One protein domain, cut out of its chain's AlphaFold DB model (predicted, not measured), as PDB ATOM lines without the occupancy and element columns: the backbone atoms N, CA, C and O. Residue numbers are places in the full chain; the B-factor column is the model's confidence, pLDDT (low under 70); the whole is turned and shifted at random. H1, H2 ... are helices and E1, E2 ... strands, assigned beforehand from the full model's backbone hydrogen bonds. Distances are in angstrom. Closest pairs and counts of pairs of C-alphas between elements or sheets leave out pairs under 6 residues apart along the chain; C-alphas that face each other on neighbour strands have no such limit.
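This is residues 179 to 286 of the 295 residues of an uncharacterized protein of Nitrospirae bacterium RBG_13_43_8 (UniProt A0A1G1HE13). H1, H2 and H3 line one face of a twisted meander, E1 E2 E3, each strand antiparallel to the one before; residues 260 to 265 stick out. Printed are 108 residues, mixed in class: three named helices, then three named strands. The whole is loose, radius of gyration of the C-alphas 16.7 A, spans 53 by 25 by 25 A.

Find C-alpha 179 at (149.152, 112.447, 146.542); H1 runs from there to 192. Next are H2, 195 to 202, H3, 208 to 221, E1, 227 to 236, E2, 242 to 260, and E3, 265 to 280, ending at (153.736, 93.805, 122.177).

N 230 and O 247, and N 248 and O 275, are 2.9 A apart, within hydrogen-bond range. H1 is over E2 and E3, closest C-alphas 183 and 251, 6.0 A. H2 and H3 touch as a hairpin, closest C-alphas 199 and 218, 5.4 A. Every O i to N i+4 pair is within range in H1 and H2, 8 of 10 in H3.

The printed part has no cut; 46 residues, among them 271 to 286, are under pLDDT 70.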
ATOM      1  N   ASP A 179     149.908 113.032 147.667       64.50
ATOM      2  CA  ASP A 179     149.152 112.447 146.542       64.50
ATOM      3  C   ASP A 179     150.032 112.298 145.284       64.50
ATOM      4  O   ASP A 179     149.780 111.490 144.389       64.50
ATOM      5  N   PHE A 180     151.119 113.071 145.208       58.94
ATOM      6  CA  PHE A 180     152.152 112.920 144.189       58.94
ATOM      7  C   PHE A 180     152.762 111.513 144.167       58.94
ATOM      8  O   PHE A 180     152.948 110.934 143.097       58.94
ATOM      9  N   PHE A 181     153.062 110.945 145.338       61.47
ATOM     10  CA  PHE A 181     153.639 109.605 145.412       61.47
ATOM     11  C   PHE A 181     152.603 108.543 145.071       61.47
ATOM     12  O   PHE A 181     152.973 107.525 144.494       61.47
ATOM     13  N   ASP A 182     151.319 108.807 145.310       67.12
ATOM     14  CA  ASP A 182     150.239 107.938 144.853       67.12
ATOM     15  C   ASP A 182     150.158 107.878 143.327       67.12
ATOM     16  O   ASP A 182     150.010 106.792 142.770       67.12
ATOM     17  N   VAL A 183     150.327 108.999 142.619       64.56
ATOM     18  CA  VAL A 183     150.410 109.009 141.142       64.56
ATOM     19  C   VAL A 183     151.571 108.132 140.655       64.56
ATOM     20  O   VAL A 183     151.435 107.364 139.699       64.56
ATOM     21  N   PHE A 184     152.707 108.206 141.343       63.19
ATOM     22  CA  PHE A 184     153.907 107.426 141.051       63.19
ATOM     23  C   PHE A 184     153.737 105.936 141.395       63.19
ATOM     24  O   PHE A 184     154.092 105.075 140.588       63.19
ATOM     25  N   ALA A 185     153.122 105.617 142.532       62.41
ATOM     26  CA  ALA A 185     152.794 104.261 142.959       62.41
ATOM     27  C   ALA A 185     151.763 103.608 142.027       62.41
ATOM     28  O   ALA A 185     151.934 102.454 141.637       62.41
ATOM     29  N   LYS A 186     150.739 104.353 141.592       68.44
ATOM     30  CA  LYS A 186     149.789 103.928 140.551       68.44
ATOM     31  C   LYS A 186     150.519 103.642 139.242       68.44
ATOM     32  O   LYS A 186     150.307 102.586 138.650       68.44
ATOM     33  N   GLY A 187     151.432 104.531 138.840       64.94
ATOM     34  CA  GLY A 187     152.310 104.325 137.689       64.94
ATOM     35  C   GLY A 187     153.118 103.042 137.790       64.94
ATOM     36  O   GLY A 187     153.105 102.253 136.852       64.94
ATOM     37  N   ARG A 188     153.750 102.793 138.940       60.72
ATOM     38  CA  ARG A 188     154.502 101.566 139.225       60.72
ATOM     39  C   ARG A 188     153.623 100.317 139.170       60.72
ATOM     40  O   ARG A 188     154.003  99.356 138.514       60.72
ATOM     41  N   ASN A 189     152.454 100.326 139.800       60.25
ATOM     42  CA  ASN A 189     151.550  99.173 139.800       60.25
ATOM     43  C   ASN A 189     151.048  98.849 138.387       60.25
ATOM     44  O   ASN A 189     151.056  97.689 137.989       60.25
ATOM     45  N   PHE A 190     150.673  99.869 137.611       66.50
ATOM     46  CA  PHE A 190     150.266  99.718 136.210       66.50
ATOM     47  C   PHE A 190     151.365  99.060 135.360       66.50
ATOM     48  O   PHE A 190     151.124  98.212 134.505       66.50
ATOM     49  N   VAL A 191     152.598  99.457 135.645       60.31
ATOM     50  CA  VAL A 191     153.835  98.979 135.038       60.31
ATOM     51  C   VAL A 191     154.176  97.539 135.425       60.31
ATOM     52  O   VAL A 191     154.579  96.773 134.558       60.31
ATOM     53  N   GLU A 192     154.059  97.184 136.705       58.25
ATOM     54  CA  GLU A 192     154.411  95.862 137.244       58.25
ATOM     55  C   GLU A 192     153.363  94.805 136.888       58.25
ATOM     56  O   GLU A 192     153.697  93.636 136.729       58.25
ATOM     57  N   GLN A 193     152.101  95.211 136.734       64.81
ATOM     58  CA  GLN A 193     151.008  94.333 136.309       64.81
ATOM     59  C   GLN A 193     150.987  94.076 134.800       64.81
ATOM     60  O   GLN A 193     150.192  93.260 134.338       64.81
ATOM     61  N   ASP A 194     151.815  94.793 134.036       67.88
ATOM     62  CA  ASP A 194     151.888  94.726 132.578       67.88
ATOM     63  C   ASP A 194     150.499  94.770 131.904       67.88
ATOM     64  O   ASP A 194     150.126  93.952 131.053       67.88
ATOM     65  N   SER A 195     149.680  95.734 132.341       78.62
ATOM     66  CA  SER A 195     148.273  95.836 131.939       78.62
ATOM     67  C   SER A 195     148.104  95.996 130.425       78.62
ATOM     68  O   SER A 195     147.149  95.478 129.851       78.62
ATOM     69  N   ILE A 196     149.047  96.676 129.760       76.69
ATOM     70  CA  ILE A 196     149.016  96.902 128.308       76.69
ATOM     71  C   ILE A 196     149.316  95.602 127.552       76.69
ATOM     72  O   ILE A 196     148.593  95.277 126.611       76.69
ATOM     73  N   PHE A 197     150.317  94.821 127.970       76.25
ATOM     74  CA  PHE A 197     150.574  93.503 127.382       76.25
ATOM     75  C   PHE A 197     149.388  92.556 127.577       76.25
ATOM     76  O   PHE A 197     148.975  91.870 126.641       76.25
ATOM     77  N   SER A 198     148.791  92.560 128.771       79.81
ATOM     78  CA  SER A 198     147.593  91.767 129.069       79.81
ATOM     79  C   SER A 198     146.420  92.145 128.153       79.81
ATOM     80  O   SER A 198     145.756  91.272 127.602       79.81
ATOM     81  N   ALA A 199     146.194  93.440 127.910       85.00
ATOM     82  CA  ALA A 199     145.167  93.913 126.978       85.00
ATOM     83  C   ALA A 199     145.433  93.476 125.523       85.00
ATOM     84  O   ALA A 199     144.509  93.056 124.821       85.00
ATOM     85  N   ILE A 200     146.694  93.531 125.075       81.50
ATOM     86  CA  ILE A 200     147.090  93.060 123.739       81.50
ATOM     87  C   ILE A 200     146.838  91.558 123.624       81.50
ATOM     88  O   ILE A 200     146.143  91.127 122.709       81.50
ATOM     89  N   THR A 201     147.352  90.765 124.563       80.06
ATOM     90  CA  THR A 201     147.256  89.299 124.522       80.06
ATOM     91  C   THR A 201     145.825  88.784 124.634       80.06
ATOM     92  O   THR A 201     145.467  87.863 123.904       80.06
ATOM     93  N   ASN A 202     144.973  89.417 125.442       83.44
ATOM     94  CA  ASN A 202     143.544  89.088 125.518       83.44
ATOM     95  C   ASN A 202     142.795  89.345 124.201       83.44
ATOM     96  O   ASN A 202     141.764  88.726 123.941       83.44
ATOM     97  N   SER A 203     143.314  90.245 123.364       82.88
ATOM     98  CA  SER A 203     142.748  90.547 122.048       82.88
ATOM     99  C   SER A 203     143.201  89.555 120.968       82.88
ATOM    100  O   SER A 203     142.642  89.540 119.871       82.88
ATOM    101  N   LEU A 204     144.193  88.704 121.254       74.19
ATOM    102  CA  LEU A 204     144.672  87.667 120.340       74.19
ATOM    103  C   LEU A 204     143.738  86.456 120.431       74.19
ATOM    104  O   LEU A 204     143.702  85.735 121.423       74.19
ATOM    105  N   GLY A 205     142.944  86.238 119.388       72.69
ATOM    106  CA  GLY A 205     141.914  85.191 119.363       72.69
ATOM    107  C   GLY A 205     140.675  85.581 118.563       72.69
ATOM    108  O   GLY A 205     139.881  84.721 118.187       72.69
ATOM    109  N   VAL A 206     140.539  86.869 118.252       82.75
ATOM    110  CA  VAL A 206     139.570  87.396 117.283       82.75
ATOM    111  C   VAL A 206     140.155  87.391 115.860       82.75
ATOM    112  O   VAL A 206     141.381  87.304 115.704       82.75
ATOM    113  N   PRO A 207     139.320  87.463 114.806       84.88
ATOM    114  CA  PRO A 207     139.790  87.571 113.426       84.88
ATOM    115  C   PRO A 207     140.763  88.744 113.234       84.88
ATOM    116  O   PRO A 207     140.555  89.814 113.798       84.88
ATOM    117  N   CYS A 208     141.799  88.564 112.405       82.31
ATOM    118  CA  CYS A 208     142.856  89.566 112.168       82.31
ATOM    119  C   CYS A 208     142.305  90.965 111.828       82.31
ATOM    120  O   CYS A 208     142.786  91.972 112.340       82.31
ATOM    121  N   GLU A 209     141.239  91.027 111.025       85.12
ATOM    122  CA  GLU A 209     140.577  92.278 110.622       85.12
ATOM    123  C   GLU A 209     139.947  93.046 111.802       85.12
ATOM    124  O   GLU A 209     139.758  94.259 111.722       85.12
ATOM    125  N   GLU A 210     139.650  92.363 112.911       87.50
ATOM    126  CA  GLU A 210     139.017  92.922 114.112       87.50
ATOM    127  C   GLU A 210     140.015  93.158 115.259       87.50
ATOM    128  O   GLU A 210     139.734  93.933 116.177       87.50
ATOM    129  N   GLN A 211     141.201  92.539 115.203       84.50
ATOM    130  CA  GLN A 211     142.199  92.563 116.279       84.50
ATOM    131  C   GLN A 211     142.643  93.979 116.641       84.50
ATOM    132  O   GLN A 211     142.679  94.324 117.819       84.50
ATOM    133  N   GLN A 212     142.915  94.835 115.652       85.56
ATOM    134  CA  GLN A 212     143.317  96.218 115.925       85.56
ATOM    135  C   GLN A 212     142.230  96.984 116.696       85.56
ATOM    136  O   GLN A 212     142.534  97.714 117.641       85.56
ATOM    137  N   GLY A 213     140.961  96.810 116.314       89.00
ATOM    138  CA  GLY A 213     139.829  97.444 116.991       89.00
ATOM    139  C   GLY A 213     139.651  96.936 118.422       89.00
ATOM    140  O   GLY A 213     139.438  97.739 119.331       89.00
ATOM    141  N   MET A 214     139.806  95.626 118.626       90.69
ATOM    142  CA  MET A 214     139.733  94.997 119.947       90.69
ATOM    143  C   MET A 214     140.863  95.459 120.867       90.69
ATOM    144  O   MET A 214     140.576  95.886 121.981       90.69
ATOM    145  N   ILE A 215     142.109  95.508 120.380       86.00
ATOM    146  CA  ILE A 215     143.254  96.022 121.149       86.00
ATOM    147  C   ILE A 215     142.992  97.461 121.598       86.00
ATOM    148  O   ILE A 215     143.163  97.785 122.768       86.00
ATOM    149  N   ILE A 216     142.532  98.337 120.697       90.19
ATOM    150  CA  ILE A 216     142.214  99.729 121.056       90.19
ATOM    151  C   ILE A 216     141.103  99.781 122.114       90.19
ATOM    152  O   ILE A 216     141.171 100.604 123.027       90.19
ATOM    153  N   SER A 217     140.085  98.927 121.999       91.81
ATOM    154  CA  SER A 217     138.985  98.862 122.962       91.81
ATOM    155  C   SER A 217     139.455  98.397 124.341       91.81
ATOM    156  O   SER A 217     139.145  99.048 125.334       91.81
ATOM    157  N   GLU A 218     140.231  97.316 124.413       90.94
ATOM    158  CA  GLU A 218     140.775  96.790 125.670       90.94
ATOM    159  C   GLU A 218     141.719  97.793 126.337       90.94
ATOM    160  O   GLU A 218     141.630  98.029 127.539       90.94
ATOM    161  N   LEU A 219     142.557  98.482 125.558       88.88
ATOM    162  CA  LEU A 219     143.413  99.545 126.086       88.88
ATOM    163  C   LEU A 219     142.609 100.714 126.658       88.88
ATOM    164  O   LEU A 219     143.012 101.288 127.665       88.88
ATOM    165  N   ARG A 220     141.464 101.059 126.062       90.06
ATOM    166  CA  ARG A 220     140.565 102.086 126.610       90.06
ATOM    167  C   ARG A 220     139.837 101.622 127.868       90.06
ATOM    168  O   ARG A 220     139.553 102.450 128.724       90.06
ATOM    169  N   ASN A 221     139.579 100.324 128.015       91.50
ATOM    170  CA  ASN A 221     138.973  99.767 129.228       91.50
ATOM    171  C   ASN A 221     139.904  99.845 130.448       91.50
ATOM    172  O   ASN A 221     139.429  99.754 131.578       91.50
ATOM    173  N   LEU A 222     141.212 100.026 130.233       88.69
ATOM    174  CA  LEU A 222     142.170 100.276 131.310       88.69
ATOM    175  C   LEU A 222     142.079 101.707 131.863       88.69
ATOM    176  O   LEU A 222     142.637 101.968 132.926       88.69
ATOM    177  N   GLU A 223     141.422 102.643 131.169       90.38
ATOM    178  CA  GLU A 223     141.281 104.015 131.657       90.38
ATOM    179  C   GLU A 223     140.456 104.079 132.945       90.38
ATOM    180  O   GLU A 223     139.441 103.404 133.108       90.38
ATOM    181  N   THR A 224     140.862 104.970 133.844       88.75
ATOM    182  CA  THR A 224     140.122 105.299 135.063       88.75
ATOM    183  C   THR A 224     139.857 106.805 135.123       88.75
ATOM    184  O   THR A 224     140.200 107.564 134.204       88.75
ATOM    185  N   ASP A 225     139.227 107.267 136.201       85.75
ATOM    186  CA  ASP A 225     139.056 108.701 136.458       85.75
ATOM    187  C   ASP A 225     140.388 109.415 136.728       85.75
ATOM    188  O   ASP A 225     140.461 110.627 136.571       85.75
ATOM    189  N   GLU A 226     141.445 108.670 137.058       85.44
ATOM    190  CA  GLU A 226     142.769 109.183 137.437       85.44
ATOM    191  C   GLU A 226     143.876 108.736 136.464       85.44
ATOM    192  O   GLU A 226     145.046 109.076 136.639       85.44
ATOM    193  N   MET A 227     143.527 107.958 135.433       86.69
ATOM    194  CA  MET A 227     144.449 107.449 134.420       86.69
ATOM    195  C   MET A 227     143.815 107.482 133.029       86.69
ATOM    196  O   MET A 227     142.751 106.912 132.797       86.69
ATOM    197  N   LYS A 228     144.503 108.119 132.081       88.19
ATOM    198  CA  LYS A 228     144.110 108.216 130.670       88.19
ATOM    199  C   LYS A 228     145.178 107.616 129.769       88.19
ATOM    200  O   LYS A 228     146.375 107.750 130.033       88.19
ATOM    201  N   LEU A 229     144.731 106.980 128.693       87.56
ATOM    202  CA  LEU A 229     145.567 106.253 127.748       87.56
ATOM    203  C   LEU A 229     145.326 106.793 126.340       87.56
ATOM    204  O   LEU A 229     144.256 106.654 125.754       87.56
ATOM    205  N   GLU A 230     146.357 107.393 125.759       82.44
ATOM    206  CA  GLU A 230     146.332 107.849 124.374       82.44
ATOM    207  C   GLU A 230     147.072 106.833 123.499       82.44
ATOM    208  O   GLU A 230     148.304 106.770 123.477       82.44
ATOM    209  N   VAL A 231     146.306 106.002 122.790       82.44
ATOM    210  CA  VAL A 231     146.849 104.999 121.865       82.44
ATOM    211  C   VAL A 231     147.365 105.704 120.610       82.44
ATOM    212  O   VAL A 231     146.579 106.258 119.843       82.44
ATOM    213  N   GLN A 232     148.682 105.692 120.403       73.69
ATOM    214  CA  GLN A 232     149.326 106.376 119.277       73.69
ATOM    215  C   GLN A 232     149.434 105.488 118.041       73.69
ATOM    216  O   GLN A 232     149.197 105.943 116.924       73.69
ATOM    217  N   ASN A 233     149.811 104.224 118.233       70.44
ATOM    218  CA  ASN A 233     149.999 103.270 117.149       70.44
ATOM    219  C   ASN A 233     149.636 101.864 117.626       70.44
ATOM    220  O   ASN A 233     149.968 101.494 118.751       70.44
ATOM    221  N   VAL A 234     148.982 101.091 116.762       77.62
ATOM    222  CA  VAL A 234     148.722  99.664 116.962       77.62
ATOM    223  C   VAL A 234     149.071  98.966 115.662       77.62
ATOM    224  O   VAL A 234     148.522  99.292 114.610       77.62
ATOM    225  N   GLN A 235     149.998  98.024 115.743       76.19
ATOM    226  CA  GLN A 235     150.402  97.170 114.641       76.19
ATOM    227  C   GLN A 235     149.949  95.757 114.951       76.19
ATOM    228  O   GLN A 235     150.133  95.282 116.068       76.19
ATOM    229  N   VAL A 236     149.343  95.114 113.965       76.88
ATOM    230  CA  VAL A 236     148.867  93.740 114.056       76.88
ATOM    231  C   VAL A 236     149.244  93.045 112.759       76.88
ATOM    232  O   VAL A 236     149.056  93.618 111.683       76.88
ATOM    233  N   ASP A 237     149.757  91.827 112.855       77.69
ATOM    234  CA  ASP A 237     149.851  90.916 111.728       77.69
ATOM    235  C   ASP A 237     148.879  89.742 111.888       77.69
ATOM    236  O   ASP A 237     148.440  89.381 112.980       77.69
ATOM    237  N   CYS A 238     148.519  89.128 110.763       80.06
ATOM    238  CA  CYS A 238     147.622  87.977 110.778       80.06
ATOM    239  C   CYS A 238     148.322  86.670 111.183       80.06
ATOM    240  O   CYS A 238     147.695  85.612 111.144       80.06
ATOM    241  N   GLU A 239     149.599  86.735 111.563       75.44
ATOM    242  CA  GLU A 239     150.375  85.618 112.106       75.44
ATOM    243  C   GLU A 239     150.267  85.554 113.640       75.44
ATOM    244  O   GLU A 239     150.776  84.621 114.259       75.44
ATOM    245  N   GLY A 240     149.508  86.477 114.245       69.00
ATOM    246  CA  GLY A 240     149.221  86.508 115.676       69.00
ATOM    247  C   GLY A 240     150.147  87.430 116.458       69.00
ATOM    248  O   GLY A 240     150.160  87.361 117.687       69.00
ATOM    249  N   HIS A 241     150.906  88.290 115.785       75.44
ATOM    250  CA  HIS A 241     151.757  89.286 116.413       75.44
ATOM    251  C   HIS A 241     151.068  90.647 116.456       75.44
ATOM    252  O   HIS A 241     150.465  91.108 115.489       75.44
ATOM    253  N   ALA A 242     151.205  91.327 117.584       73.25
ATOM    254  CA  ALA A 242     150.681  92.655 117.803       73.25
ATOM    255  C   ALA A 242     151.615  93.478 118.695       73.25
ATOM    256  O   ALA A 242     152.276  92.975 119.607       73.25
ATOM    257  N   ALA A 243     151.646  94.779 118.436       72.56
ATOM    258  CA  ALA A 243     152.366  95.759 119.229       72.56
ATOM    259  C   ALA A 243     151.558  97.052 119.321       72.56
ATOM    260  O   ALA A 243     150.885  97.452 118.370       72.56
ATOM    261  N   ALA A 244     151.649  97.730 120.460       70.56
ATOM    262  CA  ALA A 244     151.017  99.016 120.680       70.56
ATOM    263  C   ALA A 244     151.997 100.016 121.296       70.56
ATOM    264  O   ALA A 244     152.834  99.692 122.139       70.56
ATOM    265  N   THR A 245     151.859 101.266 120.869       70.62
ATOM    266  CA  THR A 245     152.489 102.427 121.494       70.62
ATOM    267  C   THR A 245     151.401 103.243 122.168       70.62
ATOM    268  O   THR A 245     150.483 103.732 121.501       70.62
ATOM    269  N   VAL A 246     151.495 103.385 123.487       69.62
ATOM    270  CA  VAL A 246     150.471 104.032 124.305       69.62
ATOM    271  C   VAL A 246     151.112 105.091 125.185       69.62
ATOM    272  O   VAL A 246     152.045 104.822 125.940       69.62
ATOM    273  N   LEU A 247     150.604 106.311 125.086       71.75
ATOM    274  CA  LEU A 247     150.974 107.397 125.973       71.75
ATOM    275  C   LEU A 247     150.073 107.353 127.209       71.75
ATOM    276  O   LEU A 247     148.877 107.633 127.127       71.75
ATOM    277  N   VAL A 248     150.661 107.008 128.349       72.38
ATOM    278  CA  VAL A 248     149.968 106.897 129.633       72.38
ATOM    279  C   VAL A 248     150.069 108.225 130.374       72.38
ATOM    280  O   VAL A 248     151.142 108.833 130.449       72.38
ATOM    281  N   ARG A 249     148.939 108.684 130.918       76.25
ATOM    282  CA  ARG A 249     148.844 109.873 131.770       76.25
ATOM    283  C   ARG A 249     148.105 109.504 133.048       76.25
ATOM    284  O   ARG A 249     146.928 109.176 132.985       76.25
ATOM    285  N   ILE A 250     148.776 109.576 134.190       75.31
ATOM    286  CA  ILE A 250     148.175 109.363 135.515       75.31
ATOM    287  C   ILE A 250     148.189 110.704 136.229       75.31
ATOM    288  O   ILE A 250     149.204 111.387 136.179       75.31
ATOM    289  N   PHE A 251     147.100 111.111 136.866       77.62
ATOM    290  CA  PHE A 251     147.025 112.407 137.536       77.62
ATOM    291  C   PHE A 251     146.364 112.302 138.904       77.62
ATOM    292  O   PHE A 251     145.519 111.441 139.134       77.62
ATOM    293  N   SER A 252     146.763 113.194 139.810       74.62
ATOM    294  CA  SER A 252     146.046 113.388 141.069       74.62
ATOM    295  C   SER A 252     144.747 114.158 140.792       74.62
ATOM    296  O   SER A 252     144.772 115.095 139.984       74.62
ATOM    297  N   PRO A 253     143.616 113.803 141.430       78.06
ATOM    298  CA  PRO A 253     142.387 114.591 141.353       78.06
ATOM    299  C   PRO A 253     142.541 115.979 141.997       78.06
ATOM    300  O   PRO A 253     141.816 116.907 141.633       78.06
ATOM    301  N   GLU A 254     143.498 116.142 142.911       74.44
ATOM    302  CA  GLU A 254     143.791 117.415 143.556       74.44
ATOM    303  C   GLU A 254     144.571 118.370 142.641       74.44
ATOM    304  O   GLU A 254     145.355 117.970 141.771       74.44
ATOM    305  N   GLN A 255     144.348 119.669 142.849       73.38
ATOM    306  CA  GLN A 255     145.039 120.733 142.128       73.38
ATOM    307  C   GLN A 255     145.992 121.467 143.055       73.38
ATOM    308  O   GLN A 255     145.595 121.964 144.109       73.38
ATOM    309  N   TYR A 256     147.232 121.611 142.603       69.00
ATOM    310  CA  TYR A 256     148.287 122.278 143.346       69.00
ATOM    311  C   TYR A 256     148.676 123.561 142.643       69.00
ATOM    312  O   TYR A 256     148.549 123.703 141.424       69.00
ATOM    313  N   ARG A 257     149.138 124.524 143.431       64.75
ATOM    314  CA  ARG A 257     149.598 125.794 142.899       64.75
ATOM    315  C   ARG A 257     151.017 125.613 142.360       64.75
ATOM    316  O   ARG A 257     151.960 125.453 143.126       64.75
ATOM    317  N   VAL A 258     151.141 125.633 141.039       61.28
ATOM    318  CA  VAL A 258     152.390 125.412 140.300       61.28
ATOM    319  C   VAL A 258     152.782 126.730 139.630       61.28
ATOM    320  O   VAL A 258     151.918 127.457 139.131       61.28
ATOM    321  N   TYR A 259     154.070 127.071 139.657       57.16
ATOM    322  CA  TYR A 259     154.581 128.290 139.035       57.16
ATOM    323  C   TYR A 259     155.243 127.952 137.699       57.16
ATOM    324  O   TYR A 259     156.270 127.280 137.640       57.16
ATOM    325  N   ASP A 260     154.652 128.434 136.613       55.62
ATOM    326  CA  ASP A 260     155.196 128.258 135.278       55.62
ATOM    327  C   ASP A 260     156.305 129.293 135.046       55.62
ATOM    328  O   ASP A 260     156.046 130.494 134.935       55.62
ATOM    329  N   TYR A 261     157.562 128.841 135.021       48.53
ATOM    330  CA  TYR A 261     158.708 129.734 134.842       48.53
ATOM    331  C   TYR A 261     158.832 130.261 133.406       48.53
ATOM    332  O   TYR A 261     159.468 131.296 133.207       48.53
ATOM    333  N   GLU A 262     158.252 129.572 132.418       50.16
ATOM    334  CA  GLU A 262     158.278 130.001 131.017       50.16
ATOM    335  C   GLU A 262     157.238 131.092 130.776       50.16
ATOM    336  O   GLU A 262     157.508 132.079 130.088       50.16
ATOM    337  N   GLU A 263     156.069 130.947 131.400       55.19
ATOM    338  CA  GLU A 263     154.962 131.895 131.274       55.19
ATOM    339  C   GLU A 263     154.974 132.995 132.352       55.19
ATOM    340  O   GLU A 263     154.297 134.013 132.197       55.19
ATOM    341  N   ASN A 264     155.777 132.842 133.414       56.47
ATOM    342  CA  ASN A 264     155.814 133.718 134.592       56.47
ATOM    343  C   ASN A 264     154.421 133.881 135.235       56.47
ATOM    344  O   ASN A 264     153.999 134.976 135.621       56.47
ATOM    345  N   THR A 265     153.681 132.775 135.314       60.41
ATOM    346  CA  THR A 265     152.318 132.710 135.849       60.41
ATOM    347  C   THR A 265     152.216 131.662 136.949       60.41
ATOM    348  O   THR A 265     153.003 130.724 137.049       60.41
ATOM    349  N   THR A 266     151.229 131.834 137.823       63.19
ATOM    350  CA  THR A 266     150.897 130.853 138.855       63.19
ATOM    351  C   THR A 266     149.514 130.304 138.570       63.19
ATOM    352  O   THR A 266     148.538 131.055 138.571       63.19
ATOM    353  N   GLU A 267     149.425 128.996 138.361       70.81
ATOM    354  CA  GLU A 267     148.181 128.327 138.002       70.81
ATOM    355  C   GLU A 267     147.927 127.116 138.894       70.81
ATOM    356  O   GLU A 267     148.842 126.518 139.461       70.81
ATOM    357  N   LEU A 268     146.651 126.759 139.032       72.25
ATOM    358  CA  LEU A 268     146.257 125.501 139.653       72.25
ATOM    359  C   LEU A 268     146.379 124.394 138.609       72.25
ATOM    360  O   LEU A 268     145.699 124.431 137.583       72.25
ATOM    361  N   ARG A 269     147.257 123.424 138.862       65.88
ATOM    362  CA  ARG A 269     147.511 122.297 137.962       65.88
ATOM    363  C   ARG A 269     147.436 120.987 138.733       65.88
ATOM    364  O   ARG A 269     147.908 120.887 139.865       65.88
ATOM    365  N   ASN A 270     146.841 119.975 138.113       70.00
ATOM    366  CA  ASN A 270     146.921 118.608 138.610       70.00
ATOM    367  C   ASN A 270     148.360 118.120 138.427       70.00
ATOM    368  O   ASN A 270     148.949 118.295 137.353       70.00
ATOM    369  N   ILE A 271     148.930 117.497 139.458       67.56
ATOM    370  CA  ILE A 271     150.199 116.801 139.267       67.56
ATOM    371  C   ILE A 271     149.918 115.556 138.430       67.56
ATOM    372  O   ILE A 271     148.994 114.797 138.723       67.56
ATOM    373  N   GLN A 272     150.705 115.369 137.375       65.62
ATOM    374  CA  GLN A 272     150.540 114.267 136.439       65.62
ATOM    375  C   GLN A 272     151.868 113.561 136.186       65.62
ATOM    376  O   GLN A 272     152.908 114.205 136.055       65.62
ATOM    377  N   LEU A 273     151.808 112.240 136.071       64.12
ATOM    378  CA  LEU A 273     152.859 111.388 135.547       64.12
ATOM    379  C   LEU A 273     152.548 111.064 134.087       64.12
ATOM    380  O   LEU A 273     151.467 110.563 133.772       64.12
ATOM    381  N   LYS A 274     153.502 111.339 133.194       65.38
ATOM    382  CA  LYS A 274     153.367 111.078 131.757       65.38
ATOM    383  C   LYS A 274     154.518 110.208 131.267       65.38
ATOM    384  O   LYS A 274     155.678 110.567 131.435       65.38
ATOM    385  N   PHE A 275     154.205 109.086 130.627       61.03
ATOM    386  CA  PHE A 275     155.220 108.206 130.045       61.03
ATOM    387  C   PHE A 275     154.688 107.460 128.826       61.03
ATOM    388  O   PHE A 275     153.494 107.188 128.706       61.03
ATOM    389  N   LEU A 276     155.595 107.148 127.903       60.75
ATOM    390  CA  LEU A 276     155.293 106.357 126.722       60.75
ATOM    391  C   LEU A 276     155.617 104.891 127.005       60.75
ATOM    392  O   LEU A 276     156.728 104.569 127.428       60.75
ATOM    393  N   VAL A 277     154.659 104.010 126.741       66.38
ATOM    394  CA  VAL A 277     154.858 102.563 126.794       66.38
ATOM    395  C   VAL A 277     154.816 102.011 125.379       66.38
ATOM    396  O   VAL A 277     153.842 102.220 124.654       66.38
ATOM    397  N   VAL A 278     155.869 101.293 125.002       64.75
ATOM    398  CA  VAL A 278     155.903 100.469 123.794       64.75
ATOM    399  C   VAL A 278     155.954  99.016 124.249       64.75
ATOM    400  O   VAL A 278     156.878  98.623 124.957       64.75
ATOM    401  N   THR A 279     154.942  98.232 123.892       68.75
ATOM    402  CA  THR A 279     154.850  96.812 124.264       68.75
ATOM    403  C   THR A 279     154.126  96.022 123.177       68.75
ATOM    404  O   THR A 279     153.406  96.592 122.355       68.75
ATOM    405  N   GLY A 280     154.332  94.711 123.147       67.50
ATOM    406  CA  GLY A 280     153.736  93.805 122.177       67.50
ATOM    407  C   GLY A 280     153.947  92.350 122.572       67.50
ATOM    408  O   GLY A 280     154.782  92.047 123.419       67.50
ATOM    409  N   ASN A 281     153.187  91.450 121.955       68.56
ATOM    410  CA  ASN A 281     153.388  90.004 122.092       68.56
ATOM    411  C   ASN A 281     154.340  89.435 121.023       68.56
ATOM    412  O   ASN A 281     154.601  88.235 121.010       68.56
ATOM    413  N   ALA A 282     154.823  90.293 120.122       56.66
ATOM    414  CA  ALA A 282     155.902  90.006 119.190       56.66
ATOM    415  C   ALA A 282     157.249  90.416 119.802       56.66
ATOM    416  O   ALA A 282     157.339  91.470 120.436       56.66
ATOM    417  N   GLU A 283     158.313  89.649 119.542       49.81
ATOM    418  CA  GLU A 283     159.683  90.118 119.765       49.81
ATOM    419  C   GLU A 283     159.944  91.343 118.872       49.81
ATOM    420  O   GLU A 283     160.183  91.229 117.669       49.81
ATOM    421  N   LEU A 284     159.902  92.545 119.445       44.59
ATOM    422  CA  LEU A 284     160.424  93.727 118.770       44.59
ATOM    423  C   LEU A 284     161.954  93.609 118.719       44.59
ATOM    424  O   LEU A 284     162.645  93.851 119.710       44.59
ATOM    425  N   ILE A 285     162.485  93.220 117.555       40.19
ATOM    426  CA  ILE A 285     163.926  93.243 117.279       40.19
ATOM    427  C   ILE A 285     164.434  94.690 117.449       40.19
ATOM    428  O   ILE A 285     163.911  95.630 116.857       40.19
ATOM    429  N   ASN A 286     165.446  94.806 118.310       43.00
ATOM    430  CA  ASN A 286     166.139  95.978 118.862       43.00
ATOM    431  C   ASN A 286     166.274  97.230 117.949       43.00
ATOM    432  O   ASN A 286     166.654  97.065 116.789       43.00
TER     433      ASN A 286